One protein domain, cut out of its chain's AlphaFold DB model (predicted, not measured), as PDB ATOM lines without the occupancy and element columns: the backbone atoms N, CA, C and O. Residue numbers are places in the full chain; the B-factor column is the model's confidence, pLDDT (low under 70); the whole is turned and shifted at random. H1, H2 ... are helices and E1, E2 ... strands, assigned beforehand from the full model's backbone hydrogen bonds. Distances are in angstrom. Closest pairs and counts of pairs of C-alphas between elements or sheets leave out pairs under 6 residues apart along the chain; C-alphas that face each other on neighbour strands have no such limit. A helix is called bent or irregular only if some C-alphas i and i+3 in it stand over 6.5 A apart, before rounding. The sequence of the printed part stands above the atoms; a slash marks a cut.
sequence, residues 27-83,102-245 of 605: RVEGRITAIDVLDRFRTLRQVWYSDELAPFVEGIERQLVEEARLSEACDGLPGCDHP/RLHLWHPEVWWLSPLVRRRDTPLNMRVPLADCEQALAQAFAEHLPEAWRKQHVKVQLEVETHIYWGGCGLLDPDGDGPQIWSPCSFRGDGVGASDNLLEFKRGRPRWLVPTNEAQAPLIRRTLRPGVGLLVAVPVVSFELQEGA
ATOM      1  N   ARG A  27     105.298 245.128 290.298       87.50
ATOM      2  CA  ARG A  27     105.967 245.370 291.581       87.50
ATOM      3  C   ARG A  27     107.474 245.360 291.344       87.50
ATOM      4  O   ARG A  27     107.986 244.401 290.766       87.50
ATOM      5  N   VAL A  28     108.165 246.394 291.801       86.12
ATOM      6  CA  VAL A  28     109.618 246.527 291.689       86.12
ATOM      7  C   VAL A  28     110.218 246.532 293.084       86.12
ATOM      8  O   VAL A  28     109.825 247.339 293.918       86.12
ATOM      9  N   GLU A  29     111.147 245.612 293.328       84.56
ATOM     10  CA  GLU A  29     111.949 245.558 294.553       84.56
ATOM     11  C   GLU A  29     113.233 246.375 294.382       84.56
ATOM     12  O   GLU A  29     113.814 246.401 293.292       84.56
ATOM     13  N   GLY A  30     113.704 246.969 295.475       80.56
ATOM     14  CA  GLY A  30     114.876 247.836 295.514       80.56
ATOM     15  C   GLY A  30     114.521 249.319 295.400       80.56
ATOM     16  O   GLY A  30     113.370 249.701 295.195       80.56
ATOM     17  N   ARG A  31     115.531 250.176 295.554       72.75
ATOM     18  CA  ARG A  31     115.406 251.608 295.256       72.75
ATOM     19  C   ARG A  31     115.257 251.803 293.754       72.75
ATOM     20  O   ARG A  31     115.907 251.096 292.986       72.75
ATOM     21  N   ILE A  32     114.415 252.749 293.349       74.94
ATOM     22  CA  ILE A  32     114.207 253.065 291.937       74.94
ATOM     23  C   ILE A  32     114.547 254.534 291.695       74.94
ATOM     24  O   ILE A  32     114.041 255.443 292.351       74.94
ATOM     25  N   THR A  33     115.428 254.779 290.740       82.88
ATOM     26  CA  THR A  33     115.724 256.133 290.278       82.88
ATOM     27  C   THR A  33     114.734 256.548 289.190       82.88
ATOM     28  O   THR A  33     114.048 255.721 288.584       82.88
ATOM     29  N   ALA A  34     114.667 257.845 288.883       82.50
ATOM     30  CA  ALA A  34     113.872 258.314 287.747       82.50
ATOM     31  C   ALA A  34     114.344 257.706 286.410       82.50
ATOM     32  O   ALA A  34     113.518 257.458 285.528       82.50
ATOM     33  N   ILE A  35     115.643 257.400 286.276       87.62
ATOM     34  CA  ILE A  35     116.171 256.719 285.090       87.62
ATOM     35  C   ILE A  35     115.732 255.251 285.032       87.62
ATOM     36  O   ILE A  35     115.320 254.789 283.970       87.62
ATOM     37  N   ASP A  36     115.670 254.558 286.172       88.62
ATOM     38  CA  ASP A  36     115.138 253.192 286.235       88.62
ATOM     39  C   ASP A  36     113.652 253.144 285.849       88.62
ATOM     40  O   ASP A  36     113.219 252.236 285.134       88.62
ATOM     41  N   VAL A  37     112.852 254.129 286.284       89.12
ATOM     42  CA  VAL A  37     111.440 254.246 285.876       89.12
ATOM     43  C   VAL A  37     111.329 254.459 284.365       89.12
ATOM     44  O   VAL A  37     110.517 253.800 283.713       89.12
ATOM     45  N   LEU A  38     112.145 255.352 283.796       92.81
ATOM     46  CA  LEU A  38     112.179 255.618 282.356       92.81
ATOM     47  C   LEU A  38     112.549 254.367 281.548       92.81
ATOM     48  O   LEU A  38     111.871 254.042 280.570       92.81
ATOM     49  N   ASP A  39     113.594 253.649 281.949       93.00
ATOM     50  CA  ASP A  39     114.078 252.470 281.228       93.00
ATOM     51  C   ASP A  39     113.087 251.304 281.307       93.00
ATOM     52  O   ASP A  39     112.823 250.625 280.302       93.00
ATOM     53  N   ARG A  40     112.441 251.117 282.464       91.50
ATOM     54  CA  ARG A  40     111.330 250.164 282.602       91.50
ATOM     55  C   ARG A  40     110.151 250.549 281.727       91.50
ATOM     56  O   ARG A  40     109.644 249.704 280.989       91.50
ATOM     57  N   PHE A  41     109.754 251.820 281.738       93.00
ATOM     58  CA  PHE A  41     108.678 252.300 280.879       93.00
ATOM     59  C   PHE A  41     108.986 252.047 279.398       93.00
ATOM     60  O   PHE A  41     108.152 251.486 278.692       93.00
ATOM     61  N   ARG A  42     110.195 252.367 278.921       94.56
ATOM     62  CA  ARG A  42     110.625 252.097 277.534       94.56
ATOM     63  C   ARG A  42     110.550 250.623 277.162       94.56
ATOM     64  O   ARG A  42     110.148 250.301 276.044       94.56
ATOM     65  N   THR A  43     110.916 249.750 278.095       92.19
ATOM     66  CA  THR A  43     110.875 248.296 277.912       92.19
ATOM     67  C   THR A  43     109.439 247.780 277.834       92.19
ATOM     68  O   THR A  43     109.132 246.896 277.036       92.19
ATOM     69  N   LEU A  44     108.540 248.340 278.644       89.62
ATOM     70  CA  LEU A  44     107.195 247.803 278.838       89.62
ATOM     71  C   LEU A  44     106.114 248.527 278.033       89.62
ATOM     72  O   LEU A  44     105.025 247.980 277.868       89.62
ATOM     73  N   ARG A  45     106.392 249.706 277.463       89.56
ATOM     74  CA  ARG A  45     105.381 250.538 276.787       89.56
ATOM     75  C   ARG A  45     104.645 249.827 275.648       89.56
ATOM     76  O   ARG A  45     103.443 250.008 275.522       89.56
ATOM     77  N   GLN A  46     105.320 248.976 274.870       86.62
ATOM     78  CA  GLN A  46     104.687 248.209 273.779       86.62
ATOM     79  C   GLN A  46     103.801 247.060 274.291       86.62
ATOM     80  O   GLN A  46     102.924 246.578 273.582       86.62
ATOM     81  N   VAL A  47     104.037 246.601 275.523       87.69
ATOM     82  CA  VAL A  47     103.207 245.592 276.197       87.69
ATOM     83  C   VAL A  47     102.021 246.259 276.899       87.69
ATOM     84  O   VAL A  47     100.931 245.691 276.961       87.69
ATOM     85  N   TRP A  48     102.239 247.457 277.438       88.19
ATOM     86  CA  TRP A  48     101.267 248.212 278.223       88.19
ATOM     87  C   TRP A  48     100.258 248.997 277.388       88.19
ATOM     88  O   TRP A  48      99.107 249.125 277.809       88.19
ATOM     89  N   TYR A  49     100.651 249.490 276.217       86.88
ATOM     90  CA  TYR A  49      99.817 250.341 275.374       86.88
ATOM     91  C   TYR A  49      99.769 249.803 273.942       86.88
ATOM     92  O   TYR A  49     100.749 249.257 273.443       86.88
ATOM     93  N   SER A  50      98.619 249.952 273.280       86.00
ATOM     94  CA  SER A  50      98.482 249.637 271.855       86.00
ATOM     95  C   SER A  50      99.127 250.715 270.981       86.00
ATOM     96  O   SER A  50      99.264 251.863 271.404       86.00
ATOM     97  N   ASP A  51      99.447 250.370 269.732       83.62
ATOM     98  CA  ASP A  51     100.030 251.305 268.754       83.62
ATOM     99  C   ASP A  51      99.144 252.540 268.504       83.62
ATOM    100  O   ASP A  51      99.645 253.636 268.265       83.62
ATOM    101  N   GLU A  52      97.822 252.402 268.647       81.38
ATOM    102  CA  GLU A  52      96.856 253.509 268.553       81.38
ATOM    103  C   GLU A  52      97.070 254.595 269.624       81.38
ATOM    104  O   GLU A  52      96.634 255.732 269.455       81.38
ATOM    105  N   LEU A  53      97.753 254.264 270.725       83.38
ATOM    106  CA  LEU A  53      98.072 255.190 271.810       83.38
ATOM    107  C   LEU A  53      99.464 255.820 271.682       83.38
ATOM    108  O   LEU A  53      99.846 256.595 272.563       83.38
ATOM    109  N   ALA A  54     100.221 255.509 270.624       82.62
ATOM    110  CA  ALA A  54     101.615 255.925 270.475       82.62
ATOM    111  C   ALA A  54     101.862 257.430 270.741       82.62
ATOM    112  O   ALA A  54     102.762 257.728 271.531       82.62
ATOM    113  N   PRO A  55     101.040 258.380 270.237       76.19
ATOM    114  CA  PRO A  55     101.255 259.809 270.499       76.19
ATOM    115  C   PRO A  55     101.184 260.189 271.986       76.19
ATOM    116  O   PRO A  55     101.842 261.132 272.429       76.19
ATOM    117  N   PHE A  56     100.394 259.454 272.774       81.12
ATOM    118  CA  PHE A  56     100.271 259.671 274.214       81.12
ATOM    119  C   PHE A  56     101.417 259.001 274.964       81.12
ATOM    120  O   PHE A  56     102.018 259.601 275.845       81.12
ATOM    121  N   VAL A  57     101.780 257.779 274.576       87.12
ATOM    122  CA  VAL A  57     102.916 257.044 275.152       87.12
ATOM    123  C   VAL A  57     104.217 257.844 275.023       87.12
ATOM    124  O   VAL A  57     104.980 257.934 275.984       87.12
ATOM    125  N   GLU A  58     104.433 258.510 273.887       85.31
ATOM    126  CA  GLU A  58     105.553 259.442 273.693       85.31
ATOM    127  C   GLU A  58     105.513 260.633 274.667       85.31
ATOM    128  O   GLU A  58     106.550 261.096 275.140       85.31
ATOM    129  N   GLY A  59     104.318 261.127 275.008       77.62
ATOM    130  CA  GLY A  59     104.122 262.169 276.018       77.62
ATOM    131  C   GLY A  59     104.525 261.732 277.428       77.62
ATOM    132  O   GLY A  59     105.130 262.524 278.153       77.62
ATOM    133  N   ILE A  60     104.244 260.479 277.804       83.94
ATOM    134  CA  ILE A  60     104.704 259.889 279.075       83.94
ATOM    135  C   ILE A  60     106.231 259.795 279.078       83.94
ATOM    136  O   ILE A  60     106.875 260.219 280.036       83.94
ATOM    137  N   GLU A  61     106.824 259.296 277.991       90.81
ATOM    138  CA  GLU A  61     108.277 259.143 277.900       90.81
ATOM    139  C   GLU A  61     109.009 260.477 278.034       90.81
ATOM    140  O   GLU A  61     109.984 260.564 278.773       90.81
ATOM    141  N   ARG A  62     108.522 261.537 277.372       83.12
ATOM    142  CA  ARG A  62     109.117 262.880 277.488       83.12
ATOM    143  C   ARG A  62     109.147 263.382 278.929       83.12
ATOM    144  O   ARG A  62     110.136 263.986 279.329       83.12
ATOM    145  N   GLN A  63     108.100 263.114 279.710       74.38
ATOM    146  CA  GLN A  63     108.078 263.479 281.130       74.38
ATOM    147  C   GLN A  63     109.090 262.685 281.936       74.38
ATOM    148  O   GLN A  63     109.784 263.264 282.756       74.38
ATOM    149  N   LEU A  64     109.192 261.382 281.691       85.12
ATOM    150  CA  LEU A  64     110.154 260.531 282.382       85.12
ATOM    151  C   LEU A  64     111.604 260.883 282.017       85.12
ATOM    152  O   LEU A  64     112.476 260.819 282.875       85.12
ATOM    153  N   VAL A  65     111.867 261.310 280.777       85.44
ATOM    154  CA  VAL A  65     113.175 261.844 280.355       85.44
ATOM    155  C   VAL A  65     113.508 263.129 281.108       85.44
ATOM    156  O   VAL A  65     114.618 263.263 281.618       85.44
ATOM    157  N   GLU A  66     112.560 264.062 281.195       76.25
ATOM    158  CA  GLU A  66     112.772 265.310 281.931       76.25
ATOM    159  C   GLU A  66     112.930 265.058 283.435       76.25
ATOM    160  O   GLU A  66     113.817 265.628 284.061       76.25
ATOM    161  N   GLU A  67     112.145 264.143 284.001       74.81
ATOM    162  CA  GLU A  67     112.269 263.704 285.390       74.81
ATOM    163  C   GLU A  67     113.650 263.096 285.656       74.81
ATOM    164  O   GLU A  67     114.317 263.485 286.612       74.81
ATOM    165  N   ALA A  68     114.120 262.192 284.791       82.88
ATOM    166  CA  ALA A  68     115.448 261.594 284.896       82.88
ATOM    167  C   ALA A  68     116.556 262.654 284.821       82.88
ATOM    168  O   ALA A  68     117.492 262.610 285.615       82.88
ATOM    169  N   ARG A  69     116.414 263.650 283.936       79.88
ATOM    170  CA  ARG A  69     117.351 264.777 283.816       79.88
ATOM    171  C   ARG A  69     117.372 265.648 285.073       79.88
ATOM    172  O   ARG A  69     118.439 266.011 285.554       79.88
ATOM    173  N   LEU A  70     116.203 265.994 285.615       61.28
ATOM    174  CA  LEU A  70     116.088 266.784 286.847       61.28
ATOM    175  C   LEU A  70     116.606 266.021 288.076       61.28
ATOM    176  O   LEU A  70     117.062 266.640 289.036       61.28
ATOM    177  N   SER A  71     116.562 264.691 288.023       68.06
ATOM    178  CA  SER A  71     116.974 263.789 289.100       68.06
ATOM    179  C   SER A  71     118.398 263.260 288.951       68.06
ATOM    180  O   SER A  71     118.797 262.414 289.736       68.06
ATOM    181  N   GLU A  72     119.184 263.722 287.975       69.81
ATOM    182  CA  GLU A  72     120.524 263.179 287.690       69.81
ATOM    183  C   GLU A  72     121.494 263.326 288.881       69.81
ATOM    184  O   GLU A  72     122.395 262.513 289.072       69.81
ATOM    185  N   ALA A  73     121.272 264.333 289.733       60.59
ATOM    186  CA  ALA A  73     122.017 264.543 290.977       60.59
ATOM    187  C   ALA A  73     121.421 263.804 292.198       60.59
ATOM    188  O   ALA A  73     121.952 263.917 293.306       60.59
ATOM    189  N   CYS A  74     120.312 263.088 292.015       55.44
ATOM    190  CA  CYS A  74     119.507 262.462 293.056       55.44
ATOM    191  C   CYS A  74     119.604 260.930 292.913       55.44
ATOM    192  O   CYS A  74     119.111 260.358 291.948       55.44
ATOM    193  N   ASP A  75     120.201 260.240 293.887       59.69
ATOM    194  CA  ASP A  75     120.324 258.764 293.961       59.69
ATOM    195  C   ASP A  75     118.978 258.028 294.248       59.69
ATOM    196  O   ASP A  75     118.882 257.198 295.150       59.69
ATOM    197  N   GLY A  76     117.885 258.433 293.583       61.66
ATOM    198  CA  GLY A  76     116.504 257.965 293.817       61.66
ATOM    199  C   GLY A  76     115.437 258.923 293.263       61.66
ATOM    200  O   GLY A  76     115.775 260.022 292.813       61.66
ATOM    201  N   LEU A  77     114.154 258.547 293.292       59.09
ATOM    202  CA  LEU A  77     113.067 259.386 292.753       59.09
ATOM    203  C   LEU A  77     112.862 260.675 293.598       59.09
ATOM    204  O   LEU A  77     112.807 260.587 294.831       59.09
ATOM    205  N   PRO A  78     112.717 261.880 292.999       48.59
ATOM    206  CA  PRO A  78     112.477 263.115 293.747       48.59
ATOM    207  C   PRO A  78     111.205 263.049 294.593       48.59
ATOM    208  O   PRO A  78     110.118 262.787 294.081       48.59
ATOM    209  N   GLY A  79     111.359 263.330 295.890       50.84
ATOM    210  CA  GLY A  79     110.307 263.234 296.906       50.84
ATOM    211  C   GLY A  79     110.457 262.011 297.815       50.84
ATOM    212  O   GLY A  79     110.319 262.153 299.027       50.84
ATOM    213  N   CYS A  80     110.839 260.859 297.257       48.19
ATOM    214  CA  CYS A  80     110.678 259.570 297.930       48.19
ATOM    215  C   CYS A  80     111.939 259.023 298.612       48.19
ATOM    216  O   CYS A  80     111.822 258.404 299.656       48.19
ATOM    217  N   ASP A  81     113.143 259.256 298.081       43.88
ATOM    218  CA  ASP A  81     114.345 258.529 298.551       43.88
ATOM    219  C   ASP A  81     115.434 259.405 299.172       43.88
ATOM    220  O   ASP A  81     116.510 258.917 299.519       43.88
ATOM    221  N   HIS A  82     115.172 260.703 299.343       49.81
ATOM    222  CA  HIS A  82     116.217 261.680 299.659       49.81
ATOM    223  C   HIS A  82     116.029 262.387 301.002       49.81
ATOM    224  O   HIS A  82     115.847 263.611 301.038       49.81
ATOM    225  N   PRO A  83     116.147 261.675 302.141       42.78
ATOM    226  CA  PRO A  83     116.261 262.341 303.433       42.78
ATOM    227  C   PRO A  83     117.497 263.257 303.471       42.78
ATOM    228  O   PRO A  83     117.470 264.285 304.151       42.78
ATOM    229  N   ARG A 102     110.178 263.287 317.276       63.16
ATOM    230  CA  ARG A 102     108.961 262.475 317.477       63.16
ATOM    231  C   ARG A 102     108.546 261.686 316.243       63.16
ATOM    232  O   ARG A 102     107.641 260.877 316.354       63.16
ATOM    233  N   LEU A 103     109.193 261.932 315.109       58.59
ATOM    234  CA  LEU A 103     108.851 261.345 313.823       58.59
ATOM    235  C   LEU A 103     110.101 260.734 313.184       58.59
ATOM    236  O   LEU A 103     111.143 261.394 313.095       58.59
ATOM    237  N   HIS A 104     109.993 259.477 312.779       70.50
ATOM    238  CA  HIS A 104     110.981 258.768 311.975       70.50
ATOM    239  C   HIS A 104     110.277 258.265 310.717       70.50
ATOM    240  O   HIS A 104     109.151 257.795 310.809       70.50
ATOM    241  N   LEU A 105     110.912 258.421 309.560       67.81
ATOM    242  CA  LEU A 105     110.357 258.017 308.274       67.81
ATOM    243  C   LEU A 105     111.189 256.863 307.730       67.81
ATOM    244  O   LEU A 105     112.416 256.884 307.838       67.81
ATOM    245  N   TRP A 106     110.508 255.886 307.155       78.88
ATOM    246  CA  TRP A 106     111.083 254.757 306.449       78.88
ATOM    247  C   TRP A 106     110.397 254.632 305.096       78.88
ATOM    248  O   TRP A 106     109.175 254.677 305.014       78.88
ATOM    249  N   HIS A 107     111.192 254.441 304.054       76.50
ATOM    250  CA  HIS A 107     110.717 254.156 302.710       76.50
ATOM    251  C   HIS A 107     111.033 252.685 302.429       76.50
ATOM    252  O   HIS A 107     112.211 252.340 302.294       76.50
ATOM    253  N   PRO A 108     110.031 251.788 302.453       81.12
ATOM    254  CA  PRO A 108     110.227 250.419 302.009       81.12
ATOM    255  C   PRO A 108     110.782 250.410 300.583       81.12
ATOM    256  O   PRO A 108     110.294 251.141 299.727       81.12
ATOM    257  N   GLU A 109     111.782 249.567 300.324       83.38
ATOM    258  CA  GLU A 109     112.420 249.438 299.007       83.38
ATOM    259  C   GLU A 109     111.541 248.620 298.050       83.38
ATOM    260  O   GLU A 109     111.936 247.576 297.540       83.38
ATOM    261  N   VAL A 110     110.298 249.058 297.866       84.69
ATOM    262  CA  VAL A 110     109.314 248.413 297.006       84.69
ATOM    263  C   VAL A 110     108.388 249.456 296.389       84.69
ATOM    264  O   VAL A 110     107.944 250.389 297.052       84.69
ATOM    265  N   TRP A 111     108.096 249.285 295.105       86.75
ATOM    266  CA  TRP A 111     107.402 250.258 294.267       86.75
ATOM    267  C   TRP A 111     106.420 249.545 293.351       86.75
ATOM    268  O   TRP A 111     106.577 248.357 293.056       86.75
ATOM    269  N   TRP A 112     105.426 250.276 292.853       88.81
ATOM    270  CA  TRP A 112     104.465 249.731 291.898       88.81
ATOM    271  C   TRP A 112     104.305 250.631 290.694       88.81
ATOM    272  O   TRP A 112     104.000 251.809 290.843       88.81
ATOM    273  N   LEU A 113     104.453 250.056 289.504       89.44
ATOM    274  CA  LEU A 113     104.193 250.722 288.239       89.44
ATOM    275  C   LEU A 113     102.925 250.155 287.615       89.44
ATOM    276  O   LEU A 113     102.705 248.946 287.619       89.44
ATOM    277  N   SER A 114     102.073 251.017 287.073       88.31
ATOM    278  CA  SER A 114     100.857 250.576 286.396       88.31
ATOM    279  C   SER A 114     100.506 251.488 285.224       88.31
ATOM    280  O   SER A 114     100.434 252.706 285.411       88.31
ATOM    281  N   PRO A 115     100.256 250.942 284.020       90.06
ATOM    282  CA  PRO A 115      99.756 251.731 282.919       90.06
ATOM    283  C   PRO A 115      98.295 252.095 283.166       90.06
ATOM    284  O   PRO A 115      97.478 251.291 283.619       90.06
ATOM    285  N   LEU A 116      97.958 253.326 282.822       84.62
ATOM    286  CA  LEU A 116      96.627 253.890 282.928       84.62
ATOM    287  C   LEU A 116      96.092 254.107 281.516       84.62
ATOM    288  O   LEU A 116      96.684 254.849 280.736       84.62
ATOM    289  N   VAL A 117      94.958 253.481 281.198       84.00
ATOM    290  CA  VAL A 117      94.158 253.781 280.002       84.00
ATOM    291  C   VAL A 117      92.714 253.925 280.450       84.00
ATOM    292  O   VAL A 117      92.089 252.975 280.921       84.00
ATOM    293  N   ARG A 118      92.200 255.147 280.380       73.62
ATOM    294  CA  ARG A 118      90.983 255.558 281.076       73.62
ATOM    295  C   ARG A 118      90.049 256.258 280.100       73.62
ATOM    296  O   ARG A 118      90.411 257.275 279.525       73.62
ATOM    297  N   ARG A 119      88.838 255.723 279.926       68.25
ATOM    298  CA  ARG A 119      87.785 256.318 279.077       68.25
ATOM    299  C   ARG A 119      86.754 257.130 279.865       68.25
ATOM    300  O   ARG A 119      85.935 257.817 279.275       68.25
ATOM    301  N   ARG A 120      86.728 257.020 281.192       62.28
ATOM    302  CA  ARG A 120      85.743 257.679 282.067       62.28
ATOM    303  C   ARG A 120      86.389 258.028 283.404       62.28
ATOM    304  O   ARG A 120      87.379 257.399 283.776       62.28
ATOM    305  N   ASP A 121      85.814 258.990 284.116       57.59
ATOM    306  CA  ASP A 121      86.164 259.285 285.505       57.59
ATOM    307  C   ASP A 121      85.679 258.145 286.403       57.59
ATOM    308  O   ASP A 121      84.500 258.047 286.736       57.59
ATOM    309  N   THR A 122      86.576 257.243 286.794       55.81
ATOM    310  CA  THR A 122      86.265 256.256 287.843       55.81
ATOM    311  C   THR A 122      87.405 256.193 288.868       55.81
ATOM    312  O   THR A 122      88.536 256.593 288.571       55.81
ATOM    313  N   PRO A 123      87.159 255.730 290.098       63.69
ATOM    314  CA  PRO A 123      88.243 255.498 291.039       63.69
ATOM    315  C   PRO A 123      89.146 254.359 290.550       63.69
ATOM    316  O   PRO A 123      88.690 253.242 290.314       63.69
ATOM    317  N   LEU A 124      90.446 254.629 290.438       66.12
ATOM    318  CA  LEU A 124      91.473 253.602 290.464       66.12
ATOM    319  C   LEU A 124      91.510 253.018 291.873       66.12
ATOM    320  O   LEU A 124      91.818 253.726 292.830       66.12
ATOM    321  N   ASN A 125      91.219 251.726 291.965       74.94
ATOM    322  CA  ASN A 125      91.342 250.930 293.174       74.94
ATOM    323  C   ASN A 125      92.497 249.951 292.970       74.94
ATOM    324  O   ASN A 125      92.353 248.951 292.267       74.94
ATOM    325  N   MET A 126      93.652 250.248 293.556       75.88
ATOM    326  CA  MET A 126      94.847 249.417 293.438       75.88
ATOM    327  C   MET A 126      95.293 248.952 294.818       75.88
ATOM    328  O   MET A 126      95.610 249.769 295.674       75.88
ATOM    329  N   ARG A 127      95.319 247.636 295.044       81.19
ATOM    330  CA  ARG A 127      95.910 247.062 296.259       81.19
ATOM    331  C   ARG A 127      97.407 246.883 296.079       81.19
ATOM    332  O   ARG A 127      97.848 246.374 295.051       81.19
ATOM    333  N   VAL A 128      98.156 247.268 297.101       79.81
ATOM    334  CA  VAL A 128      99.607 247.420 297.030       79.81
ATOM    335  C   VAL A 128     100.258 246.542 298.100       79.81
ATOM    336  O   VAL A 128     100.427 246.985 299.230       79.81
ATOM    337  N   PRO A 129     100.524 245.255 297.816       84.69
ATOM    338  CA  PRO A 129     100.938 244.296 298.839       84.69
ATOM    339  C   PRO A 129     102.352 244.585 299.360       84.69
ATOM    340  O   PRO A 129     103.327 244.308 298.671       84.69
ATOM    341  N   LEU A 130     102.459 245.089 300.590       81.94
ATOM    342  CA  LEU A 130     103.724 245.419 301.253       81.94
ATOM    343  C   LEU A 130     104.456 244.192 301.808       81.94
ATOM    344  O   LEU A 130     105.677 244.203 301.931       81.94
ATOM    345  N   ALA A 131     103.720 243.143 302.177       83.62
ATOM    346  CA  ALA A 131     104.278 241.906 302.716       83.62
ATOM    347  C   ALA A 131     103.336 240.722 302.471       83.62
ATOM    348  O   ALA A 131     102.129 240.900 302.309       83.62
ATOM    349  N   ASP A 132     103.890 239.511 302.514       81.94
ATOM    350  CA  ASP A 132     103.139 238.276 302.253       81.94
ATOM    351  C   ASP A 132     102.224 237.866 303.416       81.94
ATOM    352  O   ASP A 132     101.256 237.128 303.227       81.94
ATOM    353  N   CYS A 133     102.537 238.311 304.636       85.50
ATOM    354  CA  CYS A 133     101.737 238.029 305.819       85.50
ATOM    355  C   CYS A 133     101.924 239.087 306.915       85.50
ATOM    356  O   CYS A 133     102.861 239.887 306.909       85.50
ATOM    357  N   GLU A 134     101.032 239.049 307.905       84.94
ATOM    358  CA  GLU A 134     101.008 239.963 309.053       84.94
ATOM    359  C   GLU A 134     102.327 239.962 309.831       84.94
ATOM    360  O   GLU A 134     102.824 241.012 310.233       84.94
ATOM    361  N   GLN A 135     102.894 238.774 310.041       86.94
ATOM    362  CA  GLN A 135     104.112 238.591 310.824       86.94
ATOM    363  C   GLN A 135     105.314 239.220 310.121       86.94
ATOM    364  O   GLN A 135     106.082 239.924 310.770       86.94
ATOM    365  N   ALA A 136     105.424 239.037 308.802       87.69
ATOM    366  CA  ALA A 136     106.469 239.657 307.995       87.69
ATOM    367  C   ALA A 136     106.357 241.191 308.011       87.69
ATOM    368  O   ALA A 136     107.359 241.874 308.197       87.69
ATOM    369  N   LEU A 137     105.137 241.735 307.914       87.75
ATOM    370  CA  LEU A 137     104.922 243.182 307.960       87.75
ATOM    371  C   LEU A 137     105.266 243.782 309.333       87.75
ATOM    372  O   LEU A 137     105.975 244.782 309.424       87.75
ATOM    373  N   ALA A 138     104.793 243.160 310.418       88.38
ATOM    374  CA  ALA A 138     105.106 243.606 311.775       88.38
ATOM    375  C   ALA A 138     106.609 243.510 312.080       88.38
ATOM    376  O   ALA A 138     107.150 244.388 312.755       88.38
ATOM    377  N   GLN A 139     107.275 242.464 311.583       90.56
ATOM    378  CA  GLN A 139     108.719 242.303 311.704       90.56
ATOM    379  C   GLN A 139     109.463 243.409 310.949       90.56
ATOM    380  O   GLN A 139     110.309 244.065 311.552       90.56
ATOM    381  N   ALA A 140     109.090 243.693 309.697       89.00
ATOM    382  CA  ALA A 140     109.691 244.770 308.915       89.00
ATOM    383  C   ALA A 140     109.553 246.134 309.618       89.00
ATOM    384  O   ALA A 140     110.530 246.876 309.740       89.00
ATOM    385  N   PHE A 141     108.376 246.436 310.183       91.69
ATOM    386  CA  PHE A 141     108.183 247.647 310.987       91.69
ATOM    387  C   PHE A 141     109.037 247.667 312.259       91.69
ATOM    388  O   PHE A 141     109.539 248.721 312.644       91.69
ATOM    389  N   ALA A 142     109.207 246.530 312.936       90.12
ATOM    390  CA  ALA A 142     110.008 246.447 314.155       90.12
ATOM    391  C   ALA A 142     111.516 246.598 313.883       90.12
ATOM    392  O   ALA A 142     112.230 247.182 314.703       90.12
ATOM    393  N   GLU A 143     111.995 246.092 312.746       90.44
ATOM    394  CA  GLU A 143     113.388 246.204 312.304       90.44
ATOM    395  C   GLU A 143     113.765 247.658 311.998       90.44
ATOM    396  O   GLU A 143     114.817 248.119 312.448       90.44
ATOM    397  N   HIS A 144     112.861 248.396 311.347       87.75
ATOM    398  CA  HIS A 144     113.041 249.811 310.998       87.75
ATOM    399  C   HIS A 144     112.668 250.777 312.128       87.75
ATOM    400  O   HIS A 144     112.914 251.978 312.037       87.75
ATOM    401  N   LEU A 145     112.115 250.273 313.234       86.62
ATOM    402  CA  LEU A 145     111.853 251.096 314.402       86.62
ATOM    403  C   LEU A 145     113.181 251.495 315.078       86.62
ATOM    404  O   LEU A 145     113.950 250.604 315.468       86.62
ATOM    405  N   PRO A 146     113.434 252.802 315.324       85.00
ATOM    406  CA  PRO A 146     114.654 253.249 315.983       85.00
ATOM    407  C   PRO A 146     114.884 252.519 317.307       85.00
ATOM    408  O   PRO A 146     113.963 252.373 318.115       85.00
ATOM    409  N   GLU A 147     116.122 252.093 317.570       84.69
ATOM    410  CA  GLU A 147     116.442 251.266 318.741       84.69
ATOM    411  C   GLU A 147     115.993 251.922 320.058       84.69
ATOM    412  O   GLU A 147     115.380 251.277 320.914       84.69
ATOM    413  N   ALA A 148     116.188 253.241 320.170       81.81
ATOM    414  CA  ALA A 148     115.762 254.045 321.314       81.81
ATOM    415  C   ALA A 148     114.237 254.036 321.553       81.81
ATOM    416  O   ALA A 148     113.776 254.350 322.655       81.81
ATOM    417  N   TRP A 149     113.437 253.698 320.538       85.75
ATOM    418  CA  TRP A 149     111.974 253.721 320.577       85.75
ATOM    419  C   TRP A 149     111.350 252.340 320.776       85.75
ATOM    420  O   TRP A 149     110.179 252.257 321.140       85.75
ATOM    421  N   ARG A 150     112.119 251.250 320.640       86.19
ATOM    422  CA  ARG A 150     111.609 249.867 320.743       86.19
ATOM    423  C   ARG A 150     110.872 249.566 322.049       86.19
ATOM    424  O   ARG A 150     109.949 248.763 322.069       86.19
ATOM    425  N   LYS A 151     111.244 250.220 323.154       84.88
ATOM    426  CA  LYS A 151     110.583 250.060 324.467       84.88
ATOM    427  C   LYS A 151     109.476 251.087 324.733       84.88
ATOM    428  O   LYS A 151     108.843 251.032 325.788       84.88
ATOM    429  N   GLN A 152     109.250 252.018 323.813       85.06
ATOM    430  CA  GLN A 152     108.313 253.124 323.974       85.06
ATOM    431  C   GLN A 152     106.948 252.788 323.360       85.06
ATOM    432  O   GLN A 152     106.699 251.654 322.935       85.06
ATOM    433  N   HIS A 153     106.031 253.755 323.404       85.19
ATOM    434  CA  HIS A 153     104.775 253.686 322.665       85.19
ATOM    435  C   HIS A 153     104.971 254.424 321.346       85.19
ATOM    436  O   HIS A 153     105.245 255.621 321.344       85.19
ATOM    437  N   VAL A 154     104.880 253.703 320.236       82.88
ATOM    438  CA  VAL A 154     105.095 254.248 318.894       82.88
ATOM    439  C   VAL A 154     103.889 253.914 318.045       82.88
ATOM    440  O   VAL A 154     103.405 252.788 318.078       82.88
ATOM    441  N   LYS A 155     103.401 254.888 317.295       82.00
ATOM    442  CA  LYS A 155     102.356 254.704 316.298       82.00
ATOM    443  C   LYS A 155     103.009 254.593 314.927       82.00
ATOM    444  O   LYS A 155     103.911 255.365 314.634       82.00
ATOM    445  N   VAL A 156     102.578 253.635 314.124       80.06
ATOM    446  CA  VAL A 156     103.054 253.410 312.761       80.06
ATOM    447  C   VAL A 156     101.938 253.811 311.812       80.06
ATOM    448  O   VAL A 156     100.815 253.308 311.923       80.06
ATOM    449  N   GLN A 157     102.243 254.733 310.912       77.81
ATOM    450  CA  GLN A 157     101.343 255.176 309.858       77.81
ATOM    451  C   GLN A 157     101.966 254.818 308.518       77.81
ATOM    452  O   GLN A 157     103.186 254.857 308.368       77.81
ATOM    453  N   LEU A 158     101.132 254.444 307.562       71.44
ATOM    454  CA  LEU A 158     101.549 254.243 306.188       71.44
ATOM    455  C   LEU A 158     100.870 255.287 305.320       71.44
ATOM    456  O   LEU A 158      99.650 255.434 305.337       71.44
ATOM    457  N   GLU A 159     101.685 255.943 304.521       70.62
ATOM    458  CA  GLU A 159     101.302 256.800 303.421       70.62
ATOM    459  C   GLU A 159     101.744 256.121 302.122       70.62
ATOM    460  O   GLU A 159     102.731 255.391 302.093       70.62
ATOM    461  N   VAL A 160     100.996 256.317 301.039       66.56
ATOM    462  CA  VAL A 160     101.422 255.857 299.712       66.56
ATOM    463  C   VAL A 160     101.486 257.054 298.791       66.56
ATOM    464  O   VAL A 160     100.460 257.596 298.376       66.56
ATOM    465  N   GLU A 161     102.698 257.499 298.513       68.38
ATOM    466  CA  GLU A 161     102.972 258.524 297.525       68.38
ATOM    467  C   GLU A 161     102.717 257.958 296.130       68.38
ATOM    468  O   GLU A 161     102.965 256.793 295.836       68.38
ATOM    469  N   THR A 162     102.126 258.771 295.268       67.75
ATOM    470  CA  THR A 162     101.767 258.388 293.905       67.75
ATOM    471  C   THR A 162     102.247 259.470 292.960       67.75
ATOM    472  O   THR A 162     101.898 260.635 293.147       67.75
ATOM    473  N   HIS A 163     103.008 259.074 291.947       72.44
ATOM    474  CA  HIS A 163     103.437 259.901 290.829       72.44
ATOM    475  C   HIS A 163     102.735 259.403 289.578       72.44
ATOM    476  O   HIS A 163     102.813 258.222 289.246       72.44
ATOM    477  N   ILE A 164     102.025 260.284 288.888       76.31
ATOM    478  CA  ILE A 164     101.321 259.932 287.661       76.31
ATOM    479  C   ILE A 164     101.855 260.774 286.517       76.31
ATOM    480  O   ILE A 164     101.758 261.997 286.562       76.31
ATOM    481  N   TYR A 165     102.355 260.111 285.482       78.00
ATOM    482  CA  TYR A 165     102.875 260.718 284.264       78.00
ATOM    483  C   TYR A 165     101.828 260.580 283.156       78.00
ATOM    484  O   TYR A 165     101.623 259.488 282.624       78.00
ATOM    485  N   TRP A 166     101.119 261.659 282.827       77.12
ATOM    486  CA  TRP A 166     100.044 261.637 281.826       77.12
ATOM    487  C   TRP A 166     100.551 262.011 280.450       77.12
ATOM    488  O   TRP A 166     101.012 263.130 280.263       77.12
ATOM    489  N   GLY A 167     100.411 261.115 279.484       65.62
ATOM    490  CA  GLY A 167     100.769 261.361 278.091       65.62
ATOM    491  C   GLY A 167      99.610 261.797 277.207       65.62
ATOM    492  O   GLY A 167      99.813 262.375 276.141       65.62
ATOM    493  N   GLY A 168      98.383 261.533 277.650       66.38
ATOM    494  CA  GLY A 168      97.155 261.943 276.987       66.38
ATOM    495  C   GLY A 168      96.061 262.196 278.003       66.38
ATOM    496  O   GLY A 168      95.900 261.426 278.947       66.38
ATOM    497  N   CYS A 169      95.310 263.268 277.808       62.22
ATOM    498  CA  CYS A 169      94.225 263.674 278.680       62.22
ATOM    499  C   CYS A 169      92.944 263.689 277.838       62.22
ATOM    500  O   CYS A 169      92.927 264.259 276.745       62.22
ATOM    501  N   GLY A 170      91.882 263.037 278.308       55.88
ATOM    502  CA  GLY A 170      90.586 263.116 277.648       55.88
ATOM    503  C   GLY A 170      89.979 264.492 277.858       55.88
ATOM    504  O   GLY A 170      89.736 264.892 278.995       55.88
ATOM    505  N   LEU A 171      89.759 265.219 276.764       47.25
ATOM    506  CA  LEU A 171      88.929 266.413 276.785       47.25
ATOM    507  C   LEU A 171      87.473 265.961 276.679       47.25
ATOM    508  O   LEU A 171      87.128 265.153 275.812       47.25
ATOM    509  N   LEU A 172      86.631 266.454 277.585       46.78
ATOM    510  CA  LEU A 172      85.189 266.386 277.392       46.78
ATOM    511  C   LEU A 172      84.849 267.269 276.192       46.78
ATOM    512  O   LEU A 172      85.313 268.409 276.114       46.78
ATOM    513  N   ASP A 173      84.072 266.722 275.261       44.44
ATOM    514  CA  ASP A 173      83.413 267.524 274.240       44.44
ATOM    515  C   ASP A 173      82.577 268.596 274.966       44.44
ATOM    516  O   ASP A 173      81.783 268.228 275.840       44.44
ATOM    517  N   PRO A 174      82.775 269.899 274.693       39.34
ATOM    518  CA  PRO A 174      82.021 270.975 275.335       39.34
ATOM    519  C   PRO A 174      80.496 270.829 275.205       39.34
ATOM    520  O   PRO A 174      79.783 271.378 276.044       39.34
ATOM    521  N   ASP A 175      80.014 270.054 274.227       45.25
ATOM    522  CA  ASP A 175      78.589 269.793 273.992       45.25
ATOM    523  C   ASP A 175      78.103 268.419 274.518       45.25
ATOM    524  O   ASP A 175      76.927 268.086 274.395       45.25
ATOM    525  N   GLY A 176      78.974 267.621 275.150       42.34
ATOM    526  CA  GLY A 176      78.610 266.430 275.935       42.34
ATOM    527  C   GLY A 176      78.284 265.132 275.175       42.34
ATOM    528  O   GLY A 176      78.305 264.075 275.803       42.34
ATOM    529  N   ASP A 177      78.056 265.176 273.856       41.75
ATOM    530  CA  ASP A 177      77.581 264.017 273.071       41.75
ATOM    531  C   ASP A 177      78.579 263.461 272.019       41.75
ATOM    532  O   ASP A 177      78.286 262.458 271.362       41.75
ATOM    533  N   GLY A 178      79.771 264.049 271.844       40.44
ATOM    534  CA  GLY A 178      80.780 263.566 270.886       40.44
ATOM    535  C   GLY A 178      81.816 262.570 271.443       40.44
ATOM    536  O   GLY A 178      81.958 262.390 272.656       40.44
ATOM    537  N   PRO A 179      82.573 261.879 270.562       41.09
ATOM    538  CA  PRO A 179      83.620 260.947 270.979       41.09
ATOM    539  C   PRO A 179      84.741 261.689 271.721       41.09
ATOM    540  O   PRO A 179      85.262 262.681 271.218       41.09
ATOM    541  N   GLN A 180      85.147 261.195 272.900       50.50
ATOM    542  CA  GLN A 180      86.248 261.779 273.678       50.50
ATOM    543  C   GLN A 180      87.519 261.884 272.830       50.50
ATOM    544  O   GLN A 180      88.128 260.873 272.472       50.50
ATOM    545  N   ILE A 181      87.947 263.114 272.553       52.53
ATOM    546  CA  ILE A 181      89.213 263.369 271.875       52.53
ATOM    547  C   ILE A 181      90.302 263.381 272.947       52.53
ATOM    548  O   ILE A 181      90.398 264.295 273.771       52.53
ATOM    549  N   TRP A 182      91.127 262.337 272.966       56.59
ATOM    550  CA  TRP A 182      92.341 262.327 273.772       56.59
ATOM    551  C   TRP A 182      93.353 263.277 273.140       56.59
ATOM    552  O   TRP A 182      93.743 263.109 271.987       56.59
ATOM    553  N   SER A 183      93.765 264.293 273.893       50.16
ATOM    554  CA  SER A 183      94.798 265.234 273.461       50.16
ATOM    555  C   SER A 183      96.113 264.908 274.161       50.16
ATOM    556  O   SER A 183      96.095 264.664 275.372       50.16
ATOM    557  N   PRO A 184      97.253 264.891 273.445       50.38
ATOM    558  CA  PRO A 184      98.552 264.720 274.074       50.38
ATOM    559  C   PRO A 184      98.763 265.773 275.160       50.38
ATOM    560  O   PRO A 184      98.571 266.965 274.931       50.38
ATOM    561  N   CYS A 185      99.142 265.327 276.353       44.75
ATOM    562  CA  CYS A 185      99.471 266.194 277.475       44.75
ATOM    563  C   CYS A 185     100.812 265.750 278.068       44.75
ATOM    564  O   CYS A 185     101.280 264.639 277.829       44.75
ATOM    565  N   SER A 186     101.472 266.657 278.780       45.16
ATOM    566  CA  SER A 186     102.699 266.368 279.518       45.16
ATOM    567  C   SER A 186     102.495 266.863 280.937       45.16
ATOM    568  O   SER A 186     102.842 267.999 281.260       45.16
ATOM    569  N   PHE A 187     101.812 266.054 281.745       39.75
ATOM    570  CA  PHE A 187     101.369 266.457 283.069       39.75
ATOM    571  C   PHE A 187     101.738 265.425 284.145       39.75
ATOM    572  O   PHE A 187     101.168 264.333 284.177       39.75
ATOM    573  N   ARG A 188     102.638 265.811 285.065       41.31
ATOM    574  CA  ARG A 188     102.963 265.047 286.277       41.31
ATOM    575  C   ARG A 188     102.026 265.438 287.418       41.31
ATOM    576  O   ARG A 188     101.964 266.604 287.815       41.31
ATOM    577  N   GLY A 189     101.290 264.463 287.941       46.47
ATOM    578  CA  GLY A 189     100.484 264.602 289.149       46.47
ATOM    579  C   GLY A 189     101.120 263.850 290.307       46.47
ATOM    580  O   GLY A 189     101.169 262.624 290.268       46.47
ATOM    581  N   ASP A 190     101.545 264.575 291.337       46.38
ATOM    582  CA  ASP A 190     102.007 263.982 292.590       46.38
ATOM    583  C   ASP A 190     100.888 264.032 293.628       46.38
ATOM    584  O   ASP A 190     100.155 265.020 293.745       46.38
ATOM    585  N   GLY A 191     100.735 262.965 294.403       42.69
ATOM    586  CA  GLY A 191      99.760 262.930 295.480       42.69
ATOM    587  C   GLY A 191     100.134 261.942 296.568       42.69
ATOM    588  O   GLY A 191     100.492 260.807 296.279       42.69
ATOM    589  N   VAL A 192      99.940 262.335 297.826       41.12
ATOM    590  CA  VAL A 192     100.059 261.437 298.985       41.12
ATOM    591  C   VAL A 192      98.698 260.797 299.269       41.12
ATOM    592  O   VAL A 192      97.662 261.484 299.279       41.12
ATOM    593  N   GLY A 193      98.663 259.463 299.312       42.97
ATOM    594  CA  GLY A 193      97.487 258.649 299.631       42.97
ATOM    595  C   GLY A 193      97.007 258.888 301.062       42.97
ATOM    596  O   GLY A 193      97.603 259.673 301.793       42.97
ATOM    597  N   ALA A 194      95.899 258.264 301.462       42.84
ATOM    598  CA  ALA A 194      95.444 258.345 302.848       42.84
ATOM    599  C   ALA A 194      96.555 257.854 303.800       42.84
ATOM    600  O   ALA A 194      97.170 256.822 303.542       42.84
ATOM    601  N   SER A 195      96.825 258.613 304.868       53.19
ATOM    602  CA  SER A 195      97.695 258.181 305.966       53.19
ATOM    603  C   SER A 195      96.890 257.253 306.872       53.19
ATOM    604  O   SER A 195      96.183 257.725 307.772       53.19
ATOM    605  N   ASP A 196      97.019 255.945 306.685       63.84
ATOM    606  CA  ASP A 196      96.353 254.976 307.548       63.84
ATOM    607  C   ASP A 196      97.222 254.644 308.758       63.84
ATOM    608  O   ASP A 196      98.401 254.300 308.662       63.84
ATOM    609  N   ASN A 197      96.623 254.737 309.946       75.44
ATOM    610  CA  ASN A 197      97.263 254.261 311.164       75.44
ATOM    611  C   ASN A 197      97.204 252.737 311.161       75.44
ATOM    612  O   ASN A 197      96.160 252.174 311.474       75.44
ATOM    613  N   LEU A 198      98.304 252.069 310.829       77.50
ATOM    614  CA  LEU A 198      98.295 250.616 310.680       77.50
ATOM    615  C   LEU A 198      98.393 249.900 312.027       77.50
ATOM    616  O   LEU A 198      97.685 248.930 312.303       77.50
ATOM    617  N   LEU A 199      99.301 250.374 312.876       87.31
ATOM    618  CA  LEU A 199      99.861 249.593 313.971       87.31
ATOM    619  C   LEU A 199     100.354 250.526 315.080       87.31
ATOM    620  O   LEU A 199     100.865 251.607 314.818       87.31
ATOM    621  N   GLU A 200     100.272 250.093 316.333       89.94
ATOM    622  CA  GLU A 200     101.030 250.681 317.434       89.94
ATOM    623  C   GLU A 200     101.985 249.653 318.053       89.94
ATOM    624  O   GLU A 200     101.608 248.517 318.329       89.94
ATOM    625  N   PHE A 201     103.222 250.056 318.332       88.56
ATOM    626  CA  PHE A 201     104.121 249.317 319.208       88.56
ATOM    627  C   PHE A 201     103.956 249.815 320.635       88.56
ATOM    628  O   PHE A 201     104.212 250.980 320.929       88.56
ATOM    629  N   LYS A 202     103.578 248.924 321.551       87.69
ATOM    630  CA  LYS A 202     103.588 249.186 322.996       87.69
ATOM    631  C   LYS A 202     104.641 248.310 323.648       87.69
ATOM    632  O   LYS A 202     104.443 247.105 323.791       87.69
ATOM    633  N   ARG A 203     105.766 248.916 324.049       83.56
ATOM    634  CA  ARG A 203     106.922 248.189 324.614       83.56
ATOM    635  C   ARG A 203     107.397 247.062 323.681       83.56
ATOM    636  O   ARG A 203     107.620 245.940 324.124       83.56
ATOM    637  N   GLY A 204     107.461 247.361 322.384       79.81
ATOM    638  CA  GLY A 204     107.911 246.432 321.344       79.81
ATOM    639  C   GLY A 204     106.882 245.382 320.932       79.81
ATOM    640  O   GLY A 204     107.157 244.592 320.038       79.81
ATOM    641  N   ARG A 205     105.690 245.363 321.543       87.75
ATOM    642  CA  ARG A 205     104.602 244.472 321.128       87.75
ATOM    643  C   ARG A 205     103.703 245.179 320.116       87.75
ATOM    644  O   ARG A 205     103.195 246.253 320.460       87.75
ATOM    645  N   PRO A 206     103.504 244.609 318.918       91.38
ATOM    646  CA  PRO A 206     102.618 245.186 317.926       91.38
ATOM    647  C   PRO A 206     101.153 245.018 318.340       91.38
ATOM    648  O   PRO A 206     100.748 243.977 318.859       91.38
ATOM    649  N   ARG A 207     100.349 246.051 318.101       91.69
ATOM    650  CA  ARG A 207      98.889 246.020 318.151       91.69
ATOM    651  C   ARG A 207      98.348 246.711 316.907       91.69
ATOM    652  O   ARG A 207      98.530 247.913 316.737       91.69
ATOM    653  N   TRP A 208      97.672 245.950 316.062       88.81
ATOM    654  CA  TRP A 208      97.047 246.470 314.854       88.81
ATOM    655  C   TRP A 208      95.887 247.407 315.186       88.81
ATOM    656  O   TRP A 208      95.129 247.178 316.133       88.81
ATOM    657  N   LEU A 209      95.796 248.488 314.421       82.38
ATOM    658  CA  LEU A 209      94.745 249.499 314.518       82.38
ATOM    659  C   LEU A 209      93.710 249.350 313.391       82.38
ATOM    660  O   LEU A 209      92.616 249.896 313.505       82.38
ATOM    661  N   VAL A 210      94.041 248.572 312.357       80.50
ATOM    662  CA  VAL A 210      93.191 248.208 311.214       80.50
ATOM    663  C   VAL A 210      93.223 246.687 310.993       80.50
ATOM    664  O   VAL A 210      94.134 246.022 311.504       80.50
ATOM    665  N   PRO A 211      92.261 246.105 310.253       86.44
ATOM    666  CA  PRO A 211      92.327 244.710 309.825       86.44
ATOM    667  C   PRO A 211      93.654 244.382 309.121       86.44
ATOM    668  O   PRO A 211      94.152 245.139 308.289       86.44
ATOM    669  N   THR A 212      94.259 243.240 309.446       81.06
ATOM    670  CA  THR A 212      95.646 242.942 309.042       81.06
ATOM    671  C   THR A 212      95.790 242.659 307.549       81.06
ATOM    672  O   THR A 212      96.830 242.946 306.963       81.06
ATOM    673  N   ASN A 213      94.724 242.184 306.908       78.12
ATOM    674  CA  ASN A 213      94.599 242.056 305.456       78.12
ATOM    675  C   ASN A 213      94.544 243.414 304.726       78.12
ATOM    676  O   ASN A 213      94.921 243.487 303.559       78.12
ATOM    677  N   GLU A 214      94.072 244.475 305.384       77.94
ATOM    678  CA  GLU A 214      94.083 245.841 304.842       77.94
ATOM    679  C   GLU A 214      95.461 246.485 305.016       77.94
ATOM    680  O   GLU A 214      95.962 247.106 304.086       77.94
ATOM    681  N   ALA A 215      96.128 246.245 306.151       77.56
ATOM    682  CA  ALA A 215      97.492 246.726 306.379       77.56
ATOM    683  C   ALA A 215      98.546 246.065 305.471       77.56
ATOM    684  O   ALA A 215      99.509 246.715 305.078       77.56
ATOM    685  N   GLN A 216      98.379 244.777 305.142       81.69
ATOM    686  CA  GLN A 216      99.288 244.039 304.250       81.69
ATOM    687  C   GLN A 216      99.219 244.506 302.802       81.69
ATOM    688  O   GLN A 216     100.225 244.463 302.103       81.69
ATOM    689  N   ALA A 217      98.040 244.917 302.346       81.00
ATOM    690  CA  ALA A 217      97.796 245.321 300.971       81.00
ATOM    691  C   ALA A 217      96.920 246.580 300.954       81.00
ATOM    692  O   ALA A 217      95.745 246.493 300.569       81.00
ATOM    693  N   PRO A 218      97.477 247.728 301.390       72.38
ATOM    694  CA  PRO A 218      96.804 249.019 301.391       72.38
ATOM    695  C   PRO A 218      96.151 249.292 300.040       72.38
ATOM    696  O   PRO A 218      96.716 249.018 298.976       72.38
ATOM    697  N   LEU A 219      94.929 249.813 300.095       73.69
ATOM    698  CA  LEU A 219      94.171 250.184 298.914       73.69
ATOM    699  C   LEU A 219      94.495 251.633 298.547       73.69
ATOM    700  O   LEU A 219      94.034 252.567 299.197       73.69
ATOM    701  N   ILE A 220      95.223 251.831 297.454       68.19
ATOM    702  CA  ILE A 220      95.256 253.124 296.780       68.19
ATOM    703  C   ILE A 220      93.902 253.311 296.109       68.19
ATOM    704  O   ILE A 220      93.577 252.627 295.137       68.19
ATOM    705  N   ARG A 221      93.138 254.275 296.615       67.19
ATOM    706  CA  ARG A 221      91.942 254.786 295.958       67.19
ATOM    707  C   ARG A 221      92.223 256.179 295.412       67.19
ATOM    708  O   ARG A 221      92.547 257.093 296.171       67.19
ATOM    709  N   ARG A 222      92.135 256.337 294.092       57.59
ATOM    710  CA  ARG A 222      92.356 257.615 293.400       57.59
ATOM    711  C   ARG A 222      91.360 257.797 292.278       57.59
ATOM    712  O   ARG A 222      91.376 257.025 291.330       57.59
ATOM    713  N   THR A 223      90.547 258.841 292.324       63.16
ATOM    714  CA  THR A 223      89.785 259.244 291.140       63.16
ATOM    715  C   THR A 223      90.755 259.788 290.096       63.16
ATOM    716  O   THR A 223      91.481 260.746 290.355       63.16
ATOM    717  N   LEU A 224      90.813 259.133 288.937       56.28
ATOM    718  CA  LEU A 224      91.686 259.514 287.830       56.28
ATOM    719  C   LEU A 224      90.838 259.967 286.648       56.28
ATOM    720  O   LEU A 224      89.853 259.304 286.319       56.28
ATOM    721  N   ARG A 225      91.269 261.052 285.998       60.53
ATOM    722  CA  ARG A 225      90.635 261.567 284.780       60.53
ATOM    723  C   ARG A 225      90.774 260.580 283.609       60.53
ATOM    724  O   ARG A 225      91.708 259.767 283.617       60.53
ATOM    725  N   PRO A 226      89.895 260.646 282.587       64.62
ATOM    726  CA  PRO A 226      90.103 259.937 281.336       64.62
ATOM    727  C   PRO A 226      91.431 260.363 280.718       64.62
ATOM    728  O   PRO A 226      91.799 261.539 280.738       64.62
ATOM    729  N   GLY A 227      92.156 259.411 280.157       75.38
ATOM    730  CA  GLY A 227      93.480 259.657 279.622       75.38
ATOM    731  C   GLY A 227      94.343 258.410 279.560       75.38
ATOM    732  O   GLY A 227      93.939 257.308 279.939       75.38
ATOM    733  N   VAL A 228      95.563 258.621 279.090       79.12
ATOM    734  CA  VAL A 228      96.612 257.616 278.973       79.12
ATOM    735  C   VAL A 228      97.802 258.095 279.792       79.12
ATOM    736  O   VAL A 228      98.322 259.187 279.557       79.12
ATOM    737  N   GLY A 229      98.222 257.308 280.775       86.38
ATOM    738  CA  GLY A 229      99.276 257.698 281.709       86.38
ATOM    739  C   GLY A 229      99.990 256.508 282.329       86.38
ATOM    740  O   GLY A 229      99.633 255.364 282.063       86.38
ATOM    741  N   LEU A 230     100.990 256.776 283.159       88.56
ATOM    742  CA  LEU A 230     101.725 255.797 283.956       88.56
ATOM    743  C   LEU A 230     101.647 256.202 285.427       88.56
ATOM    744  O   LEU A 230     102.007 257.324 285.765       88.56
ATOM    745  N   LEU A 231     101.209 255.293 286.291       85.81
ATOM    746  CA  LEU A 231     101.278 255.444 287.741       85.81
ATOM    747  C   LEU A 231     102.560 254.802 288.271       85.81
ATOM    748  O   LEU A 231     102.863 253.668 287.913       85.81
ATOM    749  N   VAL A 232     103.232 255.495 289.181       85.31
ATOM    750  CA  VAL A 232     104.285 254.986 290.061       85.31
ATOM    751  C   VAL A 232     103.832 255.221 291.500       85.31
ATOM    752  O   VAL A 232     103.529 256.352 291.868       85.31
ATOM    753  N   ALA A 233     103.729 254.171 292.307       81.19
ATOM    754  CA  ALA A 233     103.311 254.252 293.704       81.19
ATOM    755  C   ALA A 233     104.430 253.808 294.648       81.19
ATOM    756  O   ALA A 233     105.080 252.790 294.400       81.19
ATOM    757  N   VAL A 234     104.606 254.564 295.731       79.06
ATOM    758  CA  VAL A 234     105.732 254.473 296.661       79.06
ATOM    759  C   VAL A 234     105.214 254.495 298.098       79.06
ATOM    760  O   VAL A 234     104.525 255.438 298.486       79.06
ATOM    761  N   PRO A 235     105.492 253.476 298.913       76.44
ATOM    762  CA  PRO A 235     105.077 253.455 300.300       76.44
ATOM    763  C   PRO A 235     106.017 254.324 301.142       76.44
ATOM    764  O   PRO A 235     107.232 254.315 300.971       76.44
ATOM    765  N   VAL A 236     105.448 255.041 302.103       74.25
ATOM    766  CA  VAL A 236     106.163 255.845 303.092       74.25
ATOM    767  C   VAL A 236     105.605 255.496 304.459       74.25
ATOM    768  O   VAL A 236     104.425 255.670 304.743       74.25
ATOM    769  N   VAL A 237     106.453 254.970 305.329       74.88
ATOM    770  CA  VAL A 237     106.074 254.541 306.670       74.88
ATOM    771  C   VAL A 237     106.576 255.565 307.669       74.88
ATOM    772  O   VAL A 237     107.778 255.794 307.803       74.88
ATOM    773  N   SER A 238     105.656 256.164 308.413       73.69
ATOM    774  CA  SER A 238     105.977 257.083 309.490       73.69
ATOM    775  C   SER A 238     105.847 256.391 310.848       73.69
ATOM    776  O   SER A 238     104.891 255.677 311.147       73.69
ATOM    777  N   PHE A 239     106.843 256.597 311.698       75.75
ATOM    778  CA  PHE A 239     106.862 256.164 313.083       75.75
ATOM    779  C   PHE A 239     106.740 257.403 313.959       75.75
ATOM    780  O   PHE A 239     107.627 258.258 313.969       75.75
ATOM    781  N   GLU A 240     105.655 257.498 314.715       73.50
ATOM    782  CA  GLU A 240     105.381 258.610 315.610       73.50
ATOM    783  C   GLU A 240     105.496 258.177 317.074       73.50
ATOM    784  O   GLU A 240     104.709 257.368 317.582       73.50
ATOM    785  N   LEU A 241     106.454 258.763 317.789       74.38
ATOM    786  CA  LEU A 241     106.635 258.548 319.215       74.38
ATOM    787  C   LEU A 241     105.491 259.188 320.015       74.38
ATOM    788  O   LEU A 241     105.337 260.419 320.077       74.38
ATOM    789  N   GLN A 242     104.713 258.338 320.680       72.00
ATOM    790  CA  GLN A 242     103.618 258.746 321.548       72.00
ATOM    791  C   GLN A 242     104.175 259.111 322.926       72.00
ATOM    792  O   GLN A 242     104.964 258.384 323.531       72.00
ATOM    793  N   GLU A 243     103.790 260.280 323.431       64.25
ATOM    794  CA  GLU A 243     104.321 260.777 324.697       64.25
ATOM    795  C   GLU A 243     103.797 259.966 325.883       64.25
ATOM    796  O   GLU A 243     102.596 259.899 326.135       64.25
ATOM    797  N   GLY A 244     104.721 259.426 326.681       61.66
ATOM    798  CA  GLY A 244     104.407 258.942 328.023       61.66
ATOM    799  C   GLY A 244     104.123 260.085 329.011       61.66
ATOM    800  O   GLY A 244     104.376 261.262 328.735       61.66
ATOM    801  N   ALA A 245     103.669 259.734 330.219       54.31
ATOM    802  CA  ALA A 245     103.399 260.684 331.308       54.31
ATOM    803  C   ALA A 245     104.605 261.591 331.645       54.31
ATOM    804  O   ALA A 245     104.448 262.775 331.941       54.31
TER     805      ALA A 245
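AT A GLANCE: This is residues 27 to 83 and 102 to 245 of the 605 residues of an uncharacterized protein of Zhizhongheella caldifontis (UniProt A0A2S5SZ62). A long, twisted sheet is built along E5 and E10, which run side by side; the helical hairpin H1 and H2 packs on one face of it toward one end, and H3 and the short H4 sit over E7 near the other end. A small two-stranded antiparallel ribbon, E4 and E9, lies over the sheet's other face, away from H1 and H2, where the C-alphas of Val 160 in E5 and Ile 220 in E9 are 7.4 A apart. The printed part has 201 residues, with elements in the order E1 H1 H2 E2 E3 E4 H3 E5 E6 E7 E8 H4 E9 E10; the large sheet is branched, its neighbour pairs antiparallel. The class is mixed, helices and strands; the whole is compact, with a radius of gyration of the C-alphas of 19.3 A, yet elongated, spanning 63 by 40 by 29 A.

HOW THE PARTS SIT: E1, residues 27 to 29, is an edge strand antiparallel to E3, residues 110 to 118, with N 28 and O 111 within hydrogen-bond range at 2.8 A. H1, residues 34 to 48, and H2, residues 51 to 70, form a helical hairpin: they touch, opposite ways at a shallow tilt of 7 degrees, the closest C-alphas being those of Ala 34 and Ala 68, 4.6 A apart. Both are on the same face of the large sheet, H1 at a height of 9.2 A and H2 at 7.9 A. The closest C-alphas of H2 and E5, residues 153 to 171, are those of Gly 59 and Gly 167, 4.0 A apart. E2, residues 103 to 106, and E3 lie on one side of E10, residues 227 to 242, with N 104 and O 239 2.9 A apart and N 114 and O 231 2.9 A. E5 lies on the other side of E10, with N 163 and O 232 at 2.8 A. E4, residues 122 to 127, is antiparallel to E9, residues 219 to 224, with N 126 and O 220 at 2.9 A. H3, residues 134 to 144, touches H4, residues 212 to 216, closest at the C-alphas of Glu 134 and Thr 212, 6.1 A. E6, residues 181 to 192, and E7, residues 196 to 202, lie on one side of E5, with N 164 and O 189 at 2.8 A and N 156 and O 199 at 2.7 A. E7 and E8, residues 205 to 208, form a hairpin, with N 200 and O 207 at 2.8 A. Every O i to N i+4 pair is within hydrogen-bond range in H3 and H4, against 9 of 11 in H1 and 13 of 16 in H2.

IN THESE COORDINATES: E1 begins at C-alpha 27 (105.967, 245.370, 291.581). H1 measures 18.8 A and H2 28.7 A; both are irregular, C-alphas 43 and 46 standing 7.4 A apart and C-alphas 52 and 55 7.9 A. E3 measures 25.3 A, E6 29.3 A, and E5 50.2 A, with a bend of 80 degrees at residue 167. E10, 43.1 A, ends at C-alpha 242 (103.618, 258.746, 321.548).

THE WHOLE: The C-alphas farthest apart are those of Gly 178 and Ala 245, 64.6 A. Residues 84 to 101 are not printed, and C-alphas 83 and 102 are 15.8 A apart across the cut. Of the links printed whole, none is long. The mean pLDDT of the printed part is 73.7, with 66 residues under 70, among them residues 70 to 83 and 167 to 196.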